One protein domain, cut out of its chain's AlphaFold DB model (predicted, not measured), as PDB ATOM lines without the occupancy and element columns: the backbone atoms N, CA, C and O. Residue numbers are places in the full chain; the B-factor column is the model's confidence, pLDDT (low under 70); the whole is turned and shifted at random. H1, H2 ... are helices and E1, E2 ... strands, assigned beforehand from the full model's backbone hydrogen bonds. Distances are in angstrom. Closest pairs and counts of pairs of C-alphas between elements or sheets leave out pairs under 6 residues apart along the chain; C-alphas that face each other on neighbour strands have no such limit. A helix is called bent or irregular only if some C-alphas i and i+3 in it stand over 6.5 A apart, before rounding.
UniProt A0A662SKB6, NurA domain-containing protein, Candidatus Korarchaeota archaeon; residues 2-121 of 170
ATOM      1  N   GLY A   2     -43.060 -34.413   4.839       57.97
ATOM      2  CA  GLY A   2     -41.681 -34.850   4.560       57.97
ATOM      3  C   GLY A   2     -40.973 -34.139   3.392       57.97
ATOM      4  O   GLY A   2     -39.861 -33.667   3.580       57.97
ATOM      5  N   ARG A   3     -41.642 -33.941   2.243       70.06
ATOM      6  CA  ARG A   3     -41.060 -33.186   1.110       70.06
ATOM      7  C   ARG A   3     -40.693 -31.739   1.449       70.06
ATOM      8  O   ARG A   3     -39.673 -31.259   0.992       70.06
ATOM      9  N   LEU A   4     -41.478 -31.070   2.297       81.19
ATOM     10  CA  LEU A   4     -41.200 -29.685   2.689       81.19
ATOM     11  C   LEU A   4     -39.936 -29.584   3.557       81.19
ATOM     12  O   LEU A   4     -39.178 -28.630   3.432       81.19
ATOM     13  N   LEU A   5     -39.712 -30.562   4.443       79.69
ATOM     14  CA  LEU A   5     -38.508 -30.624   5.280       79.69
ATOM     15  C   LEU A   5     -37.253 -30.889   4.443       79.69
ATOM     16  O   LEU A   5     -36.225 -30.261   4.678       79.69
ATOM     17  N   GLU A   6     -37.350 -31.786   3.462       80.38
ATOM     18  CA  GLU A   6     -36.263 -32.070   2.523       80.38
ATOM     19  C   GLU A   6     -35.968 -30.871   1.607       80.38
ATOM     20  O   GLU A   6     -34.809 -30.487   1.456       80.38
ATOM     21  N   GLU A   7     -37.001 -30.222   1.062       86.62
ATOM     22  CA  GLU A   7     -36.870 -28.991   0.273       86.62
ATOM     23  C   GLU A   7     -36.215 -27.872   1.091       86.62
ATOM     24  O   GLU A   7     -35.277 -27.229   0.612       86.62
ATOM     25  N   ALA A   8     -36.642 -27.679   2.344       89.56
ATOM     26  CA  ALA A   8     -36.046 -26.704   3.250       89.56
ATOM     27  C   ALA A   8     -34.562 -27.002   3.505       89.56
ATOM     28  O   ALA A   8     -33.733 -26.108   3.340       89.56
ATOM     29  N   ARG A   9     -34.210 -28.267   3.787       89.56
ATOM     30  CA  ARG A   9     -32.813 -28.716   3.923       89.56
ATOM     31  C   ARG A   9     -32.004 -28.402   2.663       89.56
ATOM     32  O   ARG A   9     -30.949 -27.785   2.756       89.56
ATOM     33  N   SER A  10     -32.513 -28.774   1.487       89.50
ATOM     34  CA  SER A  10     -31.832 -28.549   0.200       89.50
ATOM     35  C   SER A  10     -31.651 -27.066  -0.145       89.50
ATOM     36  O   SER A  10     -30.699 -26.700  -0.828       89.50
ATOM     37  N   SER A  11     -32.537 -26.211   0.365       91.88
ATOM     38  CA  SER A  11     -32.510 -24.762   0.155       91.88
ATOM     39  C   SER A  11     -31.748 -24.011   1.251       91.88
ATOM     40  O   SER A  11     -31.702 -22.784   1.216       91.88
ATOM     41  N   GLY A  12     -31.192 -24.715   2.246       89.12
ATOM     42  CA  GLY A  12     -30.542 -24.094   3.404       89.12
ATOM     43  C   GLY A  12     -31.495 -23.238   4.242       89.12
ATOM     44  O   GLY A  12     -31.079 -22.237   4.815       89.12
ATOM     45  N   VAL A  13     -32.785 -23.582   4.271       92.75
ATOM     46  CA  VAL A  13     -33.812 -22.856   5.025       92.75
ATOM     47  C   VAL A  13     -34.024 -23.549   6.371       92.75
ATOM     48  O   VAL A  13     -34.491 -24.690   6.393       92.75
ATOM     49  N   PRO A  14     -33.752 -22.879   7.505       92.56
ATOM     50  CA  PRO A  14     -33.980 -23.466   8.815       92.56
ATOM     51  C   PRO A  14     -35.462 -23.705   9.094       92.56
ATOM     52  O   PRO A  14     -36.301 -22.814   8.924       92.56
ATOM     53  N   VAL A  15     -35.785 -24.894   9.599       92.44
ATOM     54  CA  VAL A  15     -37.130 -25.228  10.080       92.44
ATOM     55  C   VAL A  15     -37.144 -25.203  11.601       92.44
ATOM     56  O   VAL A  15     -36.316 -25.834  12.255       92.44
ATOM     57  N   VAL A  16     -38.103 -24.468  12.167       94.75
ATOM     58  CA  VAL A  16     -38.180 -24.212  13.609       94.75
ATOM     59  C   VAL A  16     -39.581 -24.523  14.128       94.75
ATOM     60  O   VAL A  16     -40.556 -23.860  13.773       94.75
ATOM     61  N   GLY A  17     -39.679 -25.519  15.002       94.06
ATOM     62  CA  GLY A  17     -40.852 -25.793  15.826       94.06
ATOM     63  C   GLY A  17     -40.779 -25.032  17.148       94.06
ATOM     64  O   GLY A  17     -39.713 -24.909  17.746       94.06
ATOM     65  N   VAL A  18     -41.909 -24.513  17.636       95.25
ATOM     66  CA  VAL A  18     -41.978 -23.825  18.936       95.25
ATOM     67  C   VAL A  18     -43.151 -24.357  19.747       95.25
ATOM     68  O   VAL A  18     -44.307 -24.291  19.329       95.25
ATOM     69  N   VAL A  19     -42.857 -24.833  20.952       92.56
ATOM     70  CA  VAL A  19     -43.818 -25.459  21.857       92.56
ATOM     71  C   VAL A  19     -43.927 -24.647  23.148       92.56
ATOM     72  O   VAL A  19     -43.008 -24.598  23.968       92.56
ATOM     73  N   LYS A  20     -45.100 -24.030  23.356       89.38
ATOM     74  CA  LYS A  20     -45.412 -23.202  24.542       89.38
ATOM     75  C   LYS A  20     -45.747 -23.990  25.811       89.38
ATOM     76  O   LYS A  20     -45.655 -23.458  26.913       89.38
ATOM     77  N   ARG A  21     -46.207 -25.239  25.675       85.69
ATOM     78  CA  ARG A  21     -46.633 -26.100  26.793       85.69
ATOM     79  C   ARG A  21     -45.746 -27.332  26.848       85.69
ATOM     80  O   ARG A  21     -46.082 -28.377  26.300       85.69
ATOM     81  N   VAL A  22     -44.611 -27.185  27.515       85.19
ATOM     82  CA  VAL A  22     -43.649 -28.267  27.700       85.19
ATOM     83  C   VAL A  22     -44.179 -29.234  28.759       85.19
ATOM     84  O   VAL A  22     -44.294 -28.878  29.928       85.19
ATOM     85  N   ARG A  23     -44.525 -30.452  28.336       84.62
ATOM     86  CA  ARG A  23     -44.939 -31.560  29.221       84.62
ATOM     87  C   ARG A  23     -43.943 -32.722  29.229       84.62
ATOM     88  O   ARG A  23     -44.220 -33.760  29.817       84.62
ATOM     89  N   SER A  24     -42.812 -32.569  28.545       85.25
ATOM     90  CA  SER A  24     -41.782 -33.598  28.472       85.25
ATOM     91  C   SER A  24     -40.926 -33.647  29.741       85.25
ATOM     92  O   SER A  24     -40.875 -32.702  30.534       85.25
ATOM     93  N   SER A  25     -40.249 -34.779  29.903       89.25
ATOM     94  CA  SER A  25     -39.143 -34.995  30.839       89.25
ATOM     95  C   SER A  25     -37.909 -35.525  30.095       89.25
ATOM     96  O   SER A  25     -37.160 -36.344  30.620       89.25
ATOM     97  N   MET A  26     -37.731 -35.129  28.828       90.06
ATOM     98  CA  MET A  26     -36.654 -35.646  27.976       90.06
ATOM     99  C   MET A  26     -35.283 -35.187  28.469       90.06
ATOM    100  O   MET A  26     -34.383 -36.010  28.598       90.06
ATOM    101  N   ALA A  27     -35.148 -33.909  28.819       92.06
ATOM    102  CA  ALA A  27     -33.894 -33.356  29.300       92.06
ATOM    103  C   ALA A  27     -33.620 -33.795  30.736       92.06
ATOM    104  O   ALA A  27     -32.502 -34.175  31.055       92.06
ATOM    105  N   VAL A  28     -34.656 -33.825  31.582       93.00
ATOM    106  CA  VAL A  28     -34.568 -34.382  32.940       93.00
ATOM    107  C   VAL A  28     -34.011 -35.807  32.898       93.00
ATOM    108  O   VAL A  28     -33.043 -36.099  33.596       93.00
ATOM    109  N   ARG A  29     -34.552 -36.672  32.027       90.62
ATOM    110  CA  ARG A  29     -34.036 -38.039  31.845       90.62
ATOM    111  C   ARG A  29     -32.614 -38.062  31.291       90.62
ATOM    112  O   ARG A  29     -31.799 -38.823  31.799       90.62
ATOM    113  N   ALA A  30     -32.309 -37.237  30.287       90.94
ATOM    114  CA  ALA A  30     -30.970 -37.156  29.698       90.94
ATOM    115  C   ALA A  30     -29.900 -36.720  30.717       90.94
ATOM    116  O   ALA A  30     -28.751 -37.133  30.619       90.94
ATOM    117  N   LEU A  31     -30.287 -35.929  31.720       91.62
ATOM    118  CA  LEU A  31     -29.424 -35.474  32.811       91.62
ATOM    119  C   LEU A  31     -29.387 -36.442  34.009       91.62
ATOM    120  O   LEU A  31     -28.792 -36.116  35.032       91.62
ATOM    121  N   GLY A  32     -30.039 -37.607  33.923       92.31
ATOM    122  CA  GLY A  32     -30.109 -38.574  35.026       92.31
ATOM    123  C   GLY A  32     -30.947 -38.103  36.221       92.31
ATOM    124  O   GLY A  32     -30.825 -38.643  37.318       92.31
ATOM    125  N   LEU A  33     -31.796 -37.092  36.026       92.12
ATOM    126  CA  LEU A  33     -32.681 -36.549  37.051       92.12
ATOM    127  C   LEU A  33     -34.044 -37.257  37.021       92.12
ATOM    128  O   LEU A  33     -34.447 -37.862  36.027       92.12
ATOM    129  N   SER A  34     -34.791 -37.164  38.123       89.62
ATOM    130  CA  SER A  34     -36.131 -37.746  38.247       89.62
ATOM    131  C   SER A  34     -37.062 -36.843  39.064       89.62
ATOM    132  O   SER A  34     -36.601 -35.943  39.762       89.62
ATOM    133  N   GLY A  35     -38.378 -37.052  38.950       87.81
ATOM    134  CA  GLY A  35     -39.381 -36.333  39.753       87.81
ATOM    135  C   GLY A  35     -39.649 -34.878  39.338       87.81
ATOM    136  O   GLY A  35     -40.439 -34.198  39.985       87.81
ATOM    137  N   LEU A  36     -39.034 -34.402  38.250       90.25
ATOM    138  CA  LEU A  36     -39.187 -33.045  37.719       90.25
ATOM    139  C   LEU A  36     -39.627 -33.080  36.249       90.25
ATOM    140  O   LEU A  36     -39.362 -34.036  35.522       90.25
ATOM    141  N   SER A  37     -40.300 -32.018  35.802       92.56
ATOM    142  CA  SER A  37     -40.562 -31.789  34.373       92.56
ATOM    143  C   SER A  37     -39.452 -30.943  33.756       92.56
ATOM    144  O   SER A  37     -38.834 -30.143  34.461       92.56
ATOM    145  N   ASP A  38     -39.245 -31.051  32.438       93.50
ATOM    146  CA  ASP A  38     -38.286 -30.189  31.729       93.50
ATOM    147  C   ASP A  38     -38.629 -28.707  31.941       93.50
ATOM    148  O   ASP A  38     -37.750 -27.871  32.129       93.50
ATOM    149  N   LEU A  39     -39.927 -28.384  31.972       93.25
ATOM    150  CA  LEU A  39     -40.395 -27.028  32.234       93.25
ATOM    151  C   LEU A  39     -39.935 -26.528  33.606       93.25
ATOM    152  O   LEU A  39     -39.393 -25.432  33.691       93.25
ATOM    153  N   ALA A  40     -40.152 -27.320  34.660       92.94
ATOM    154  CA  ALA A  40     -39.777 -26.946  36.021       92.94
ATOM    155  C   ALA A  40     -38.258 -26.780  36.160       92.94
ATOM    156  O   ALA A  40     -37.807 -25.787  36.724       92.94
ATOM    157  N   LEU A  41     -37.483 -27.709  35.589       94.69
ATOM    158  CA  LEU A  41     -36.023 -27.642  35.578       94.69
ATOM    159  C   LEU A  41     -35.542 -26.335  34.939       94.69
ATOM    160  O   LEU A  41     -34.863 -25.536  35.576       94.69
ATOM    161  N   PHE A  42     -35.939 -26.081  33.693       95.06
ATOM    162  CA  PHE A  42     -35.423 -24.945  32.932       95.06
ATOM    163  C   PHE A  42     -36.033 -23.602  33.320       95.06
ATOM    164  O   PHE A  42     -35.477 -22.563  32.985       95.06
ATOM    165  N   GLN A  43     -37.157 -23.580  34.034       92.88
ATOM    166  CA  GLN A  43     -37.620 -22.352  34.681       92.88
ATOM    167  C   GLN A  43     -36.774 -21.977  35.899       92.88
ATOM    168  O   GLN A  43     -36.715 -20.792  36.222       92.88
ATOM    169  N   ALA A  44     -36.164 -22.960  36.567       93.19
ATOM    170  CA  ALA A  44     -35.343 -22.741  37.750       93.19
ATOM    171  C   ALA A  44     -33.893 -22.371  37.409       93.19
ATOM    172  O   ALA A  44     -33.297 -21.592  38.143       93.19
ATOM    173  N   VAL A  45     -33.337 -22.925  36.324       95.06
ATOM    174  CA  VAL A  45     -31.898 -22.793  36.023       95.06
ATOM    175  C   VAL A  45     -31.546 -21.810  34.910       95.06
ATOM    176  O   VAL A  45     -30.382 -21.453  34.815       95.06
ATOM    177  N   LEU A  46     -32.497 -21.404  34.056       96.44
ATOM    178  CA  LEU A  46     -32.207 -20.506  32.931       96.44
ATOM    179  C   LEU A  46     -32.659 -19.071  33.200       96.44
ATOM    180  O   LEU A  46     -33.838 -18.813  33.494       96.44
ATOM    181  N   ASP A  47     -31.746 -18.137  32.955       95.94
ATOM    182  CA  ASP A  47     -32.022 -16.710  32.876       95.94
ATOM    183  C   ASP A  47     -32.530 -16.294  31.496       95.94
ATOM    184  O   ASP A  47     -32.449 -17.017  30.502       95.94
ATOM    185  N   ARG A  48     -33.153 -15.112  31.419       94.06
ATOM    186  CA  ARG A  48     -33.765 -14.631  30.174       94.06
ATOM    187  C   ARG A  48     -32.721 -14.535  29.056       94.06
ATOM    188  O   ARG A  48     -31.759 -13.788  29.165       94.06
ATOM    189  N   GLY A  49     -33.006 -15.198  27.938       94.44
ATOM    190  CA  GLY A  49     -32.147 -15.281  26.761       94.44
ATOM    191  C   GLY A  49     -31.234 -16.505  26.754       94.44
ATOM    192  O   GLY A  49     -30.689 -16.835  25.703       94.44
ATOM    193  N   GLU A  50     -31.113 -17.208  27.878       97.25
ATOM    194  CA  GLU A  50     -30.373 -18.460  27.947       97.25
ATOM    195  C   GLU A  50     -31.189 -19.625  27.392       97.25
ATOM    196  O   GLU A  50     -32.429 -19.642  27.422       97.25
ATOM    197  N   TYR A  51     -30.468 -20.619  26.885       97.50
ATOM    198  CA  TYR A  51     -31.053 -21.852  26.399       97.50
ATOM    199  C   TYR A  51     -30.189 -23.066  26.731       97.50
ATOM    200  O   TYR A  51     -28.971 -22.963  26.849       97.50
ATOM    201  N   ALA A  52     -30.829 -24.229  26.834       97.12
ATOM    202  CA  ALA A  52     -30.174 -25.519  27.029       97.12
ATOM    203  C   ALA A  52     -30.540 -26.497  25.906       97.12
ATOM    204  O   ALA A  52     -31.686 -26.524  25.456       97.12
ATOM    205  N   GLY A  53     -29.579 -27.314  25.479       95.94
ATOM    206  CA  GLY A  53     -29.723 -28.307  24.413       95.94
ATOM    207  C   GLY A  53     -28.461 -28.400  23.543       95.94
ATOM    208  O   GLY A  53     -27.484 -27.705  23.829       95.94
ATOM    209  N   PRO A  54     -28.476 -29.216  22.475       96.00
ATOM    210  CA  PRO A  54     -29.614 -30.005  22.000       96.00
ATOM    211  C   PRO A  54     -29.894 -31.245  22.861       96.00
ATOM    212  O   PRO A  54     -28.977 -31.901  23.343       96.00
ATOM    213  N   PHE A  55     -31.170 -31.598  22.994       95.25
ATOM    214  CA  PHE A  55     -31.637 -32.853  23.583       95.25
ATOM    215  C   PHE A  55     -32.308 -33.726  22.521       95.25
ATOM    216  O   PHE A  55     -32.960 -33.220  21.603       95.25
ATOM    217  N   GLU A  56     -32.173 -35.044  22.653       91.50
ATOM    218  CA  GLU A  56     -32.874 -35.997  21.792       91.50
ATOM    219  C   GLU A  56     -34.353 -36.086  22.188       91.50
ATOM    220  O   GLU A  56     -34.687 -36.147  23.375       91.50
ATOM    221  N   MET A  57     -35.255 -36.117  21.204       86.56
ATOM    222  CA  MET A  57     -36.696 -36.201  21.470       86.56
ATOM    223  C   MET A  57     -37.193 -37.640  21.706       86.56
ATOM    224  O   MET A  57     -38.320 -37.826  22.169       86.56
ATOM    225  N   GLY A  58     -36.344 -38.651  21.485       82.00
ATOM    226  CA  GLY A  58     -36.660 -40.068  21.694       82.00
ATOM    227  C   GLY A  58     -37.647 -40.609  20.657       82.00
ATOM    228  O   GLY A  58     -37.611 -40.202  19.503       82.00
ATOM    229  N   ARG A  59     -38.564 -41.491  21.082       79.94
ATOM    230  CA  ARG A  59     -39.464 -42.251  20.191       79.94
ATOM    231  C   ARG A  59     -40.204 -41.422  19.134       79.94
ATOM    232  O   ARG A  59     -40.336 -41.882  18.008       79.94
ATOM    233  N   ASP A  60     -40.649 -40.212  19.470       75.44
ATOM    234  CA  ASP A  60     -41.367 -39.350  18.519       75.44
ATOM    235  C   ASP A  60     -40.467 -38.915  17.341       75.44
ATOM    236  O   ASP A  60     -40.936 -38.773  16.211       75.44
ATOM    237  N   ALA A  61     -39.162 -38.729  17.584       80.81
ATOM    238  CA  ALA A  61     -38.180 -38.458  16.534       80.81
ATOM    239  C   ALA A  61     -37.935 -39.696  15.665       80.81
ATOM    240  O   ALA A  61     -37.898 -39.583  14.438       80.81
ATOM    241  N   ASP A  62     -37.823 -40.869  16.292       83.00
ATOM    242  CA  ASP A  62     -37.604 -42.137  15.591       83.00
ATOM    243  C   ASP A  62     -38.770 -42.459  14.647       83.00
ATOM    244  O   ASP A  62     -38.564 -42.898  13.515       83.00
ATOM    245  N   GLU A  63     -40.006 -42.187  15.075       84.12
ATOM    246  CA  GLU A  63     -41.191 -42.339  14.229       84.12
ATOM    247  C   GLU A  63     -41.160 -41.396  13.023       84.12
ATOM    248  O   GLU A  63     -41.468 -41.820  11.906       84.12
ATOM    249  N   LEU A  64     -40.763 -40.135  13.216       80.69
ATOM    250  CA  LEU A  64     -40.649 -39.165  12.128       80.69
ATOM    251  C   LEU A  64     -39.598 -39.596  11.097       80.69
ATOM    252  O   LEU A  64     -39.866 -39.551   9.894       80.69
ATOM    253  N   VAL A  65     -38.442 -40.073  11.561       83.38
ATOM    254  CA  VAL A  65     -37.392 -40.643  10.706       83.38
ATOM    255  C   VAL A  65     -37.904 -41.887   9.971       83.38
ATOM    256  O   VAL A  65     -37.741 -42.001   8.756       83.38
ATOM    257  N   GLY A  66     -38.611 -42.782  10.664       85.19
ATOM    258  CA  GLY A  66     -39.227 -43.962  10.057       85.19
ATOM    259  C   GLY A  66     -40.242 -43.612   8.963       85.19
ATOM    260  O   GLY A  66     -40.298 -44.277   7.927       85.19
ATOM    261  N   TRP A  67     -41.018 -42.541   9.148       84.19
ATOM    262  CA  TRP A  67     -41.916 -42.020   8.118       84.19
ATOM    263  C   TRP A  67     -41.170 -41.428   6.924       84.19
ATOM    264  O   TRP A  67     -41.600 -41.654   5.793       84.19
ATOM    265  N   ALA A  68     -40.066 -40.710   7.144       83.25
ATOM    266  CA  ALA A  68     -39.251 -40.166   6.059       83.25
ATOM    267  C   ALA A  68     -38.736 -41.285   5.140       83.25
ATOM    268  O   ALA A  68     -38.969 -41.241   3.932       83.25
ATOM    269  N   VAL A  69     -38.184 -42.352   5.728       86.69
ATOM    270  CA  VAL A  69     -37.720 -43.538   4.990       86.69
ATOM    271  C   VAL A  69     -38.855 -44.187   4.194       86.69
ATOM    272  O   VAL A  69     -38.702 -44.474   3.009       86.69
ATOM    273  N   ARG A  70     -40.031 -44.382   4.809       88.19
ATOM    274  CA  ARG A  70     -41.204 -44.972   4.130       88.19
ATOM    275  C   ARG A  70     -41.709 -44.141   2.953       88.19
ATOM    276  O   ARG A  70     -42.335 -44.687   2.050       88.19
ATOM    277  N   LEU A  71     -41.468 -42.834   2.976       85.31
ATOM    278  CA  LEU A  71     -41.847 -41.909   1.910       85.31
ATOM    279  C   LEU A  71     -40.768 -41.775   0.824       85.31
ATOM    280  O   LEU A  71     -40.963 -40.994  -0.107       85.31
ATOM    281  N   GLY A  72     -39.669 -42.533   0.920       85.00
ATOM    282  CA  GLY A  72     -38.551 -42.473  -0.021       85.00
ATOM    283  C   GLY A  72     -37.711 -41.203   0.115       85.00
ATOM    284  O   GLY A  72     -37.100 -40.783  -0.862       85.00
ATOM    285  N   LEU A  73     -37.729 -40.577   1.292       83.12
ATOM    286  CA  LEU A  73     -36.949 -39.380   1.598       83.12
ATOM    287  C   LEU A  73     -35.653 -39.787   2.291       83.12
ATOM    288  O   LEU A  73     -35.633 -40.768   3.039       83.12
ATOM    289  N   ASP A  74     -34.599 -39.004   2.087       84.56
ATOM    290  CA  ASP A  74     -33.357 -39.157   2.839       84.56
ATOM    291  C   ASP A  74     -33.540 -38.629   4.279       84.56
ATOM    292  O   ASP A  74     -33.761 -37.428   4.465       84.56
ATOM    293  N   PRO A  75     -33.487 -39.500   5.306       85.31
ATOM    294  CA  PRO A  75     -33.706 -39.101   6.692       85.31
ATOM    295  C   PRO A  75     -32.508 -38.384   7.323       85.31
ATOM    296  O   PRO A  75     -32.653 -37.870   8.436       85.31
ATOM    297  N   ASP A  76     -31.338 -38.380   6.676       86.56
ATOM    298  CA  ASP A  76     -30.112 -37.876   7.288       86.56
ATOM    299  C   ASP A  76     -30.241 -36.397   7.684       86.56
ATOM    300  O   ASP A  76     -30.725 -35.545   6.932       86.56
ATOM    301  N   GLY A  77     -29.876 -36.078   8.921       87.50
ATOM    302  CA  GLY A  77     -30.016 -34.732   9.466       87.50
ATOM    303  C   GLY A  77     -31.460 -34.227   9.648       87.50
ATOM    304  O   GLY A  77     -31.644 -33.063  10.015       87.50
ATOM    305  N   LEU A  78     -32.498 -35.042   9.405       88.00
ATOM    306  CA  LEU A  78     -33.902 -34.653   9.618       88.00
ATOM    307  C   LEU A  78     -34.396 -34.913  11.046       88.00
ATOM    308  O   LEU A  78     -35.473 -34.433  11.409       88.00
ATOM    309  N   ALA A  79     -33.636 -35.656  11.857       89.50
ATOM    310  CA  ALA A  79     -34.031 -35.962  13.223       89.50
ATOM    311  C   ALA A  79     -34.186 -34.661  14.040       89.50
ATOM    312  O   ALA A  79     -33.279 -33.823  14.050       89.50
ATOM    313  N   PRO A  80     -35.329 -34.441  14.713       91.75
ATOM    314  CA  PRO A  80     -35.546 -33.226  15.476       91.75
ATOM    315  C   PRO A  80     -34.772 -33.254  16.800       91.75
ATOM    316  O   PRO A  80     -34.746 -34.244  17.536       91.75
ATOM    317  N   ARG A  81     -34.169 -32.114  17.122       94.69
ATOM    318  CA  ARG A  81     -33.434 -31.833  18.351       94.69
ATOM    319  C   ARG A  81     -34.149 -30.735  19.124       94.69
ATOM    320  O   ARG A  81     -34.570 -29.729  18.556       94.69
ATOM    321  N   ALA A  82     -34.278 -30.931  20.431       95.94
ATOM    322  CA  ALA A  82     -34.969 -30.001  21.308       95.94
ATOM    323  C   ALA A  82     -33.989 -29.078  22.038       95.94
ATOM    324  O   ALA A  82     -32.998 -29.516  22.616       95.94
ATOM    325  N   PHE A  83     -34.335 -27.802  22.083       97.44
ATOM    326  CA  PHE A  83     -33.724 -26.776  22.909       97.44
ATOM    327  C   PHE A  83     -34.781 -26.191  23.841       97.44
ATOM    328  O   PHE A  83     -35.960 -26.125  23.498       97.44
ATOM    329  N   PHE A  84     -34.373 -25.731  25.014       96.94
ATOM    330  CA  PHE A  84     -35.249 -25.062  25.970       96.94
ATOM    331  C   PHE A  84     -34.769 -23.633  26.139       96.94
ATOM    332  O   PHE A  84     -33.689 -23.425  26.673       96.94
ATOM    333  N   LEU A  85     -35.552 -22.665  25.662       97.00
ATOM    334  CA  LEU A  85     -35.206 -21.245  25.616       97.00
ATOM    335  C   LEU A  85     -36.031 -20.451  26.626       97.00
ATOM    336  O   LEU A  85     -37.265 -20.518  26.643       97.00
ATOM    337  N   ARG A  86     -35.358 -19.622  27.420       95.06
ATOM    338  CA  ARG A  86     -35.983 -18.702  28.365       95.06
ATOM    339  C   ARG A  86     -36.277 -17.355  27.702       95.06
ATOM    340  O   ARG A  86     -35.385 -16.556  27.453       95.06
ATOM    341  N   VAL A  87     -37.548 -17.052  27.451       91.56
ATOM    342  CA  VAL A  87     -37.955 -15.829  26.717       91.56
ATOM    343  C   VAL A  87     -38.372 -14.676  27.648       91.56
ATOM    344  O   VAL A  87     -38.308 -13.497  27.297       91.56
ATOM    345  N   GLY A  88     -38.753 -15.003  28.878       86.75
ATOM    346  CA  GLY A  88     -39.218 -14.069  29.900       86.75
ATOM    347  C   GLY A  88     -39.484 -14.844  31.181       86.75
ATOM    348  O   GLY A  88     -38.612 -15.571  31.631       86.75
ATOM    349  N   ARG A  89     -40.709 -14.788  31.724       86.00
ATOM    350  CA  ARG A  89     -41.136 -15.696  32.814       86.00
ATOM    351  C   ARG A  89     -41.509 -17.100  32.333       86.00
ATOM    352  O   ARG A  89     -41.787 -17.968  33.162       86.00
ATOM    353  N   ARG A  90     -41.441 -17.367  31.027       89.06
ATOM    354  CA  ARG A  90     -41.689 -18.688  30.436       89.06
ATOM    355  C   ARG A  90     -40.452 -19.288  29.789       89.06
ATOM    356  O   ARG A  90     -39.540 -18.568  29.387       89.06
ATOM    357  N   THR A  91     -40.493 -20.609  29.678       93.94
ATOM    358  CA  THR A  91     -39.549 -21.410  28.908       93.94
ATOM    359  C   THR A  91     -40.312 -22.033  27.748       93.94
ATOM    360  O   THR A  91     -41.373 -22.627  27.953       93.94
ATOM    361  N   LEU A  92     -39.798 -21.849  26.536       95.31
ATOM    362  CA  LEU A  92     -40.307 -22.470  25.318       95.31
ATOM    363  C   LEU A  92     -39.416 -23.657  24.971       95.31
ATOM    364  O   LEU A  92     -38.200 -23.569  25.136       95.31
ATOM    365  N   ARG A  93     -40.000 -24.737  24.453       95.75
ATOM    366  CA  ARG A  93     -39.210 -25.755  23.756       95.75
ATOM    367  C   ARG A  93     -39.142 -25.376  22.282       95.75
ATOM    368  O   ARG A  93     -40.179 -25.162  21.659       95.75
ATOM    369  N   VAL A  94     -37.933 -25.242  21.765       96.62
ATOM    370  CA  VAL A  94     -37.640 -24.952  20.365       96.62
ATOM    371  C   VAL A  94     -37.095 -26.229  19.744       96.62
ATOM    372  O   VAL A  94     -36.164 -26.824  20.273       96.62
ATOM    373  N   GLU A  95     -37.704 -26.675  18.660       95.50
ATOM    374  CA  GLU A  95     -37.357 -27.917  17.975       95.50
ATOM    375  C   GLU A  95     -36.766 -27.565  16.619       95.50
ATOM    376  O   GLU A  95     -37.357 -26.788  15.870       95.50
ATOM    377  N   VAL A  96     -35.598 -28.112  16.307       95.44
ATOM    378  CA  VAL A  96     -34.934 -27.900  15.018       95.44
ATOM    379  C   VAL A  96     -34.419 -29.237  14.492       95.44
ATOM    380  O   VAL A  96     -33.968 -30.054  15.295       95.44
ATOM    381  N   PRO A  97     -34.468 -29.499  13.179       93.19
ATOM    382  CA  PRO A  97     -33.776 -30.643  12.595       93.19
ATOM    383  C   PRO A  97     -32.264 -30.582  12.846       93.19
ATOM    384  O   PRO A  97     -31.694 -29.499  12.990       93.19
ATOM    385  N   GLU A  98     -31.593 -31.729  12.841       93.31
ATOM    386  CA  GLU A  98     -30.136 -31.825  12.992       93.31
ATOM    387  C   GLU A  98     -29.350 -30.955  12.007       93.31
ATOM    388  O   GLU A  98     -28.376 -30.316  12.409       93.31
ATOM    389  N   TYR A  99     -29.797 -30.842  10.751       92.94
ATOM    390  CA  TYR A  99     -29.119 -29.992   9.763       92.94
ATOM    391  C   TYR A  99     -29.102 -28.502  10.157       92.94
ATOM    392  O   TYR A  99     -28.274 -27.744   9.663       92.94
ATOM    393  N   CYS A 100     -29.981 -28.074  11.071       95.62
ATOM    394  CA  CYS A 100     -30.048 -26.702  11.578       95.62
ATOM    395  C   CYS A 100     -29.161 -26.457  12.813       95.62
ATOM    396  O   CYS A 100     -29.111 -25.329  13.307       95.62
ATOM    397  N   LEU A 101     -28.479 -27.472  13.363       95.69
ATOM    398  CA  LEU A 101     -27.741 -27.332  14.628       95.69
ATOM    399  C   LEU A 101     -26.627 -26.279  14.568       95.69
ATOM    400  O   LEU A 101     -26.406 -25.576  15.556       95.69
ATOM    401  N   GLY A 102     -25.976 -26.119  13.411       95.69
ATOM    402  CA  GLY A 102     -24.956 -25.084  13.195       95.69
ATOM    403  C   GLY A 102     -25.488 -23.654  13.357       95.69
ATOM    404  O   GLY A 102     -24.736 -22.747  13.709       95.69
ATOM    405  N   GLU A 103     -26.795 -23.457  13.185       95.75
ATOM    406  CA  GLU A 103     -27.471 -22.161  13.282       95.75
ATOM    407  C   GLU A 103     -28.239 -21.979  14.597       95.75
ATOM    408  O   GLU A 103     -28.891 -20.953  14.799       95.75
ATOM    409  N   ALA A 104     -28.149 -22.932  15.533       96.50
ATOM    410  CA  ALA A 104     -28.975 -22.953  16.739       96.50
ATOM    411  C   ALA A 104     -28.942 -21.627  17.516       96.50
ATOM    412  O   ALA A 104     -29.987 -21.120  17.916       96.50
ATOM    413  N   ARG A 105     -27.764 -21.008  17.676       97.06
ATOM    414  CA  ARG A 105     -27.628 -19.714  18.369       97.06
ATOM    415  C   ARG A 105     -28.417 -18.600  17.678       97.06
ATOM    416  O   ARG A 105     -29.083 -17.814  18.351       97.06
ATOM    417  N   TRP A 106     -28.328 -18.529  16.351       97.56
ATOM    418  CA  TRP A 106     -29.062 -17.550  15.557       97.56
ATOM    419  C   TRP A 106     -30.571 -17.799  15.649       97.56
ATOM    420  O   TRP A 106     -31.322 -16.867  15.931       97.56
ATOM    421  N   ILE A 107     -31.000 -19.061  15.546       97.62
ATOM    422  CA  ILE A 107     -32.404 -19.469  15.684       97.62
ATOM    423  C   ILE A 107     -32.964 -19.084  17.060       97.62
ATOM    424  O   ILE A 107     -34.027 -18.468  17.136       97.62
ATOM    425  N   MET A 108     -32.260 -19.392  18.156       97.56
ATOM    426  CA  MET A 108     -32.710 -19.024  19.507       97.56
ATOM    427  C   MET A 108     -32.811 -17.505  19.671       97.56
ATOM    428  O   MET A 108     -33.790 -17.014  20.234       97.56
ATOM    429  N   GLY A 109     -31.838 -16.759  19.134       96.88
ATOM    430  CA  GLY A 109     -31.873 -15.298  19.100       96.88
ATOM    431  C   GLY A 109     -33.092 -14.767  18.344       96.88
ATOM    432  O   GLY A 109     -33.812 -13.917  18.862       96.88
ATOM    433  N   LEU A 110     -33.386 -15.328  17.169       96.06
ATOM    434  CA  LEU A 110     -34.555 -14.971  16.367       96.06
ATOM    435  C   LEU A 110     -35.864 -15.241  17.126       96.06
ATOM    436  O   LEU A 110     -36.719 -14.358  17.220       96.06
ATOM    437  N   VAL A 111     -36.016 -16.435  17.709       96.31
ATOM    438  CA  VAL A 111     -37.197 -16.805  18.507       96.31
ATOM    439  C   VAL A 111     -37.367 -15.849  19.687       96.31
ATOM    440  O   VAL A 111     -38.480 -15.376  19.930       96.31
ATOM    441  N   LEU A 112     -36.284 -15.521  20.396       95.88
ATOM    442  CA  LEU A 112     -36.293 -14.572  21.507       95.88
ATOM    443  C   LEU A 112     -36.738 -13.175  21.055       95.88
ATOM    444  O   LEU A 112     -37.641 -12.600  21.662       95.88
ATOM    445  N   SER A 113     -36.138 -12.639  19.989       95.25
ATOM    446  CA  SER A 113     -36.422 -11.292  19.476       95.25
ATOM    447  C   SER A 113     -37.840 -11.148  18.927       95.25
ATOM    448  O   SER A 113     -38.451 -10.090  19.072       95.25
ATOM    449  N   LEU A 114     -38.382 -12.204  18.320       95.06
ATOM    450  CA  LEU A 114     -39.740 -12.210  17.778       95.06
ATOM    451  C   LEU A 114     -40.808 -12.513  18.827       95.06
ATOM    452  O   LEU A 114     -41.996 -12.373  18.538       95.06
ATOM    453  N   SER A 115     -40.432 -12.942  20.030       92.25
ATOM    454  CA  SER A 115     -41.400 -13.296  21.062       92.25
ATOM    455  C   SER A 115     -41.966 -12.076  21.781       92.25
ATOM    456  O   SER A 115     -41.242 -11.282  22.381       92.25
ATOM    457  N   ARG A 116     -43.299 -11.968  21.789       84.19
ATOM    458  CA  ARG A 116     -44.050 -11.029  22.632       84.19
ATOM    459  C   ARG A 116     -45.049 -11.809  23.477       84.19
ATOM    460  O   ARG A 116     -46.030 -12.337  22.966       84.19
ATOM    461  N   GLY A 117     -44.793 -11.881  24.781       80.88
ATOM    462  CA  GLY A 117     -45.585 -12.701  25.698       80.88
ATOM    463  C   GLY A 117     -45.195 -14.178  25.619       80.88
ATOM    464  O   GLY A 117     -44.070 -14.532  25.964       80.88
ATOM    465  N   ASP A 118     -46.131 -15.028  25.193       79.25
ATOM    466  CA  ASP A 118     -46.024 -16.489  25.324       79.25
ATOM    467  C   ASP A 118     -45.528 -17.215  24.056       79.25
ATOM    468  O   ASP A 118     -45.254 -18.413  24.121       79.25
ATOM    469  N   LEU A 119     -45.442 -16.532  22.908       88.50
ATOM    470  CA  LEU A 119     -45.034 -17.088  21.609       88.50
ATOM    471  C   LEU A 119     -44.372 -16.013  20.716       88.50
ATOM    472  O   LEU A 119     -44.635 -14.819  20.901       88.50
ATOM    473  N   PRO A 120     -43.584 -16.417  19.699       92.81
ATOM    474  CA  PRO A 120     -43.209 -15.560  18.573       92.81
ATOM    475  C   PRO A 120     -44.426 -14.927  17.889       92.81
ATOM    476  O   PRO A 120     -45.414 -15.617  17.633       92.81
ATOM    477  N   ILE A 121     -44.340 -13.636  17.546       93.19
ATOM    478  CA  ILE A 121     -45.425 -12.865  16.909       93.19
ATOM    479  C   ILE A 121     -46.022 -13.592  15.689       93.19
ATOM    480  O   ILE A 121     -47.249 -13.707  15.643       93.19
TER     481      ILE A 121
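Overview. This is residues 2 to 121 of the 170 residues of the protein "NurA domain-containing protein" of Candidatus Korarchaeota archaeon (UniProt A0A662SKB6). A strongly twisted sheet of four strands is the middle of three layers, with the kinked helix H5 over one face and H3, beside H2, over the other. H1 and H4 lie farther out, near each other. The printed part has 120 residues with five named helices and four named strands, in the order H1 E1 H2 H3 E2 H4 E3 E4 H5; the sheet's order is E1 E4 E3 E2, all antiparallel, and the class is mixed. It is compact, with a radius of gyration of the C-alphas of 14.6 A and spans of 42 by 32 by 21 A.

Arrangement. Start at H1, residues 2 to 10, not on the sheet. Edge strand E1, residues 17 to 19, is antiparallel to E4, residues 91 to 97; look at N 17 and O 95, 2.8 A. H2, residues 26 to 30, touches H3, residues 38 to 45, the closest C-alphas being those of Val 28 and Asp 38, 5.7 A. H2 lies over edge strand E2, residues 51 to 56, on the same face as H3. E2 is antiparallel to E3, residues 80 to 86, with N 55 and O 82 at 2.8 A. H4, residues 59 to 70, only grazes the sheet with residues 60 to 65. E3 and E4 form a hairpin, with N 83 and O 94 at 2.8 A. H5, residues 98 to 114, lies over E4 and E3 on the opposite face from H3, its height over the sheet 8.7 A. Every O i to N i+4 pair is within hydrogen-bond range in H1, H2, H3 and H4, and 9 of 13 in H5.

Along the chain. Find C-alpha 2 at (-41.681, -34.850, 4.560), where H1 begins. H4 spans 16.4 A, E3 19.4 A and E4 19.6 A. H5 runs 22.4 A to C-alpha 114 at (-39.740, -12.210, 17.778); it is irregular, C-alphas 102 and 105 being 7.9 A apart.

Size, cuts and confidence. The two C-alphas farthest apart, of Ala 44 and Gly 72, are 42.7 A apart. The printed part has no cut and no long link. Residue 2 alone is under 70 in pLDDT.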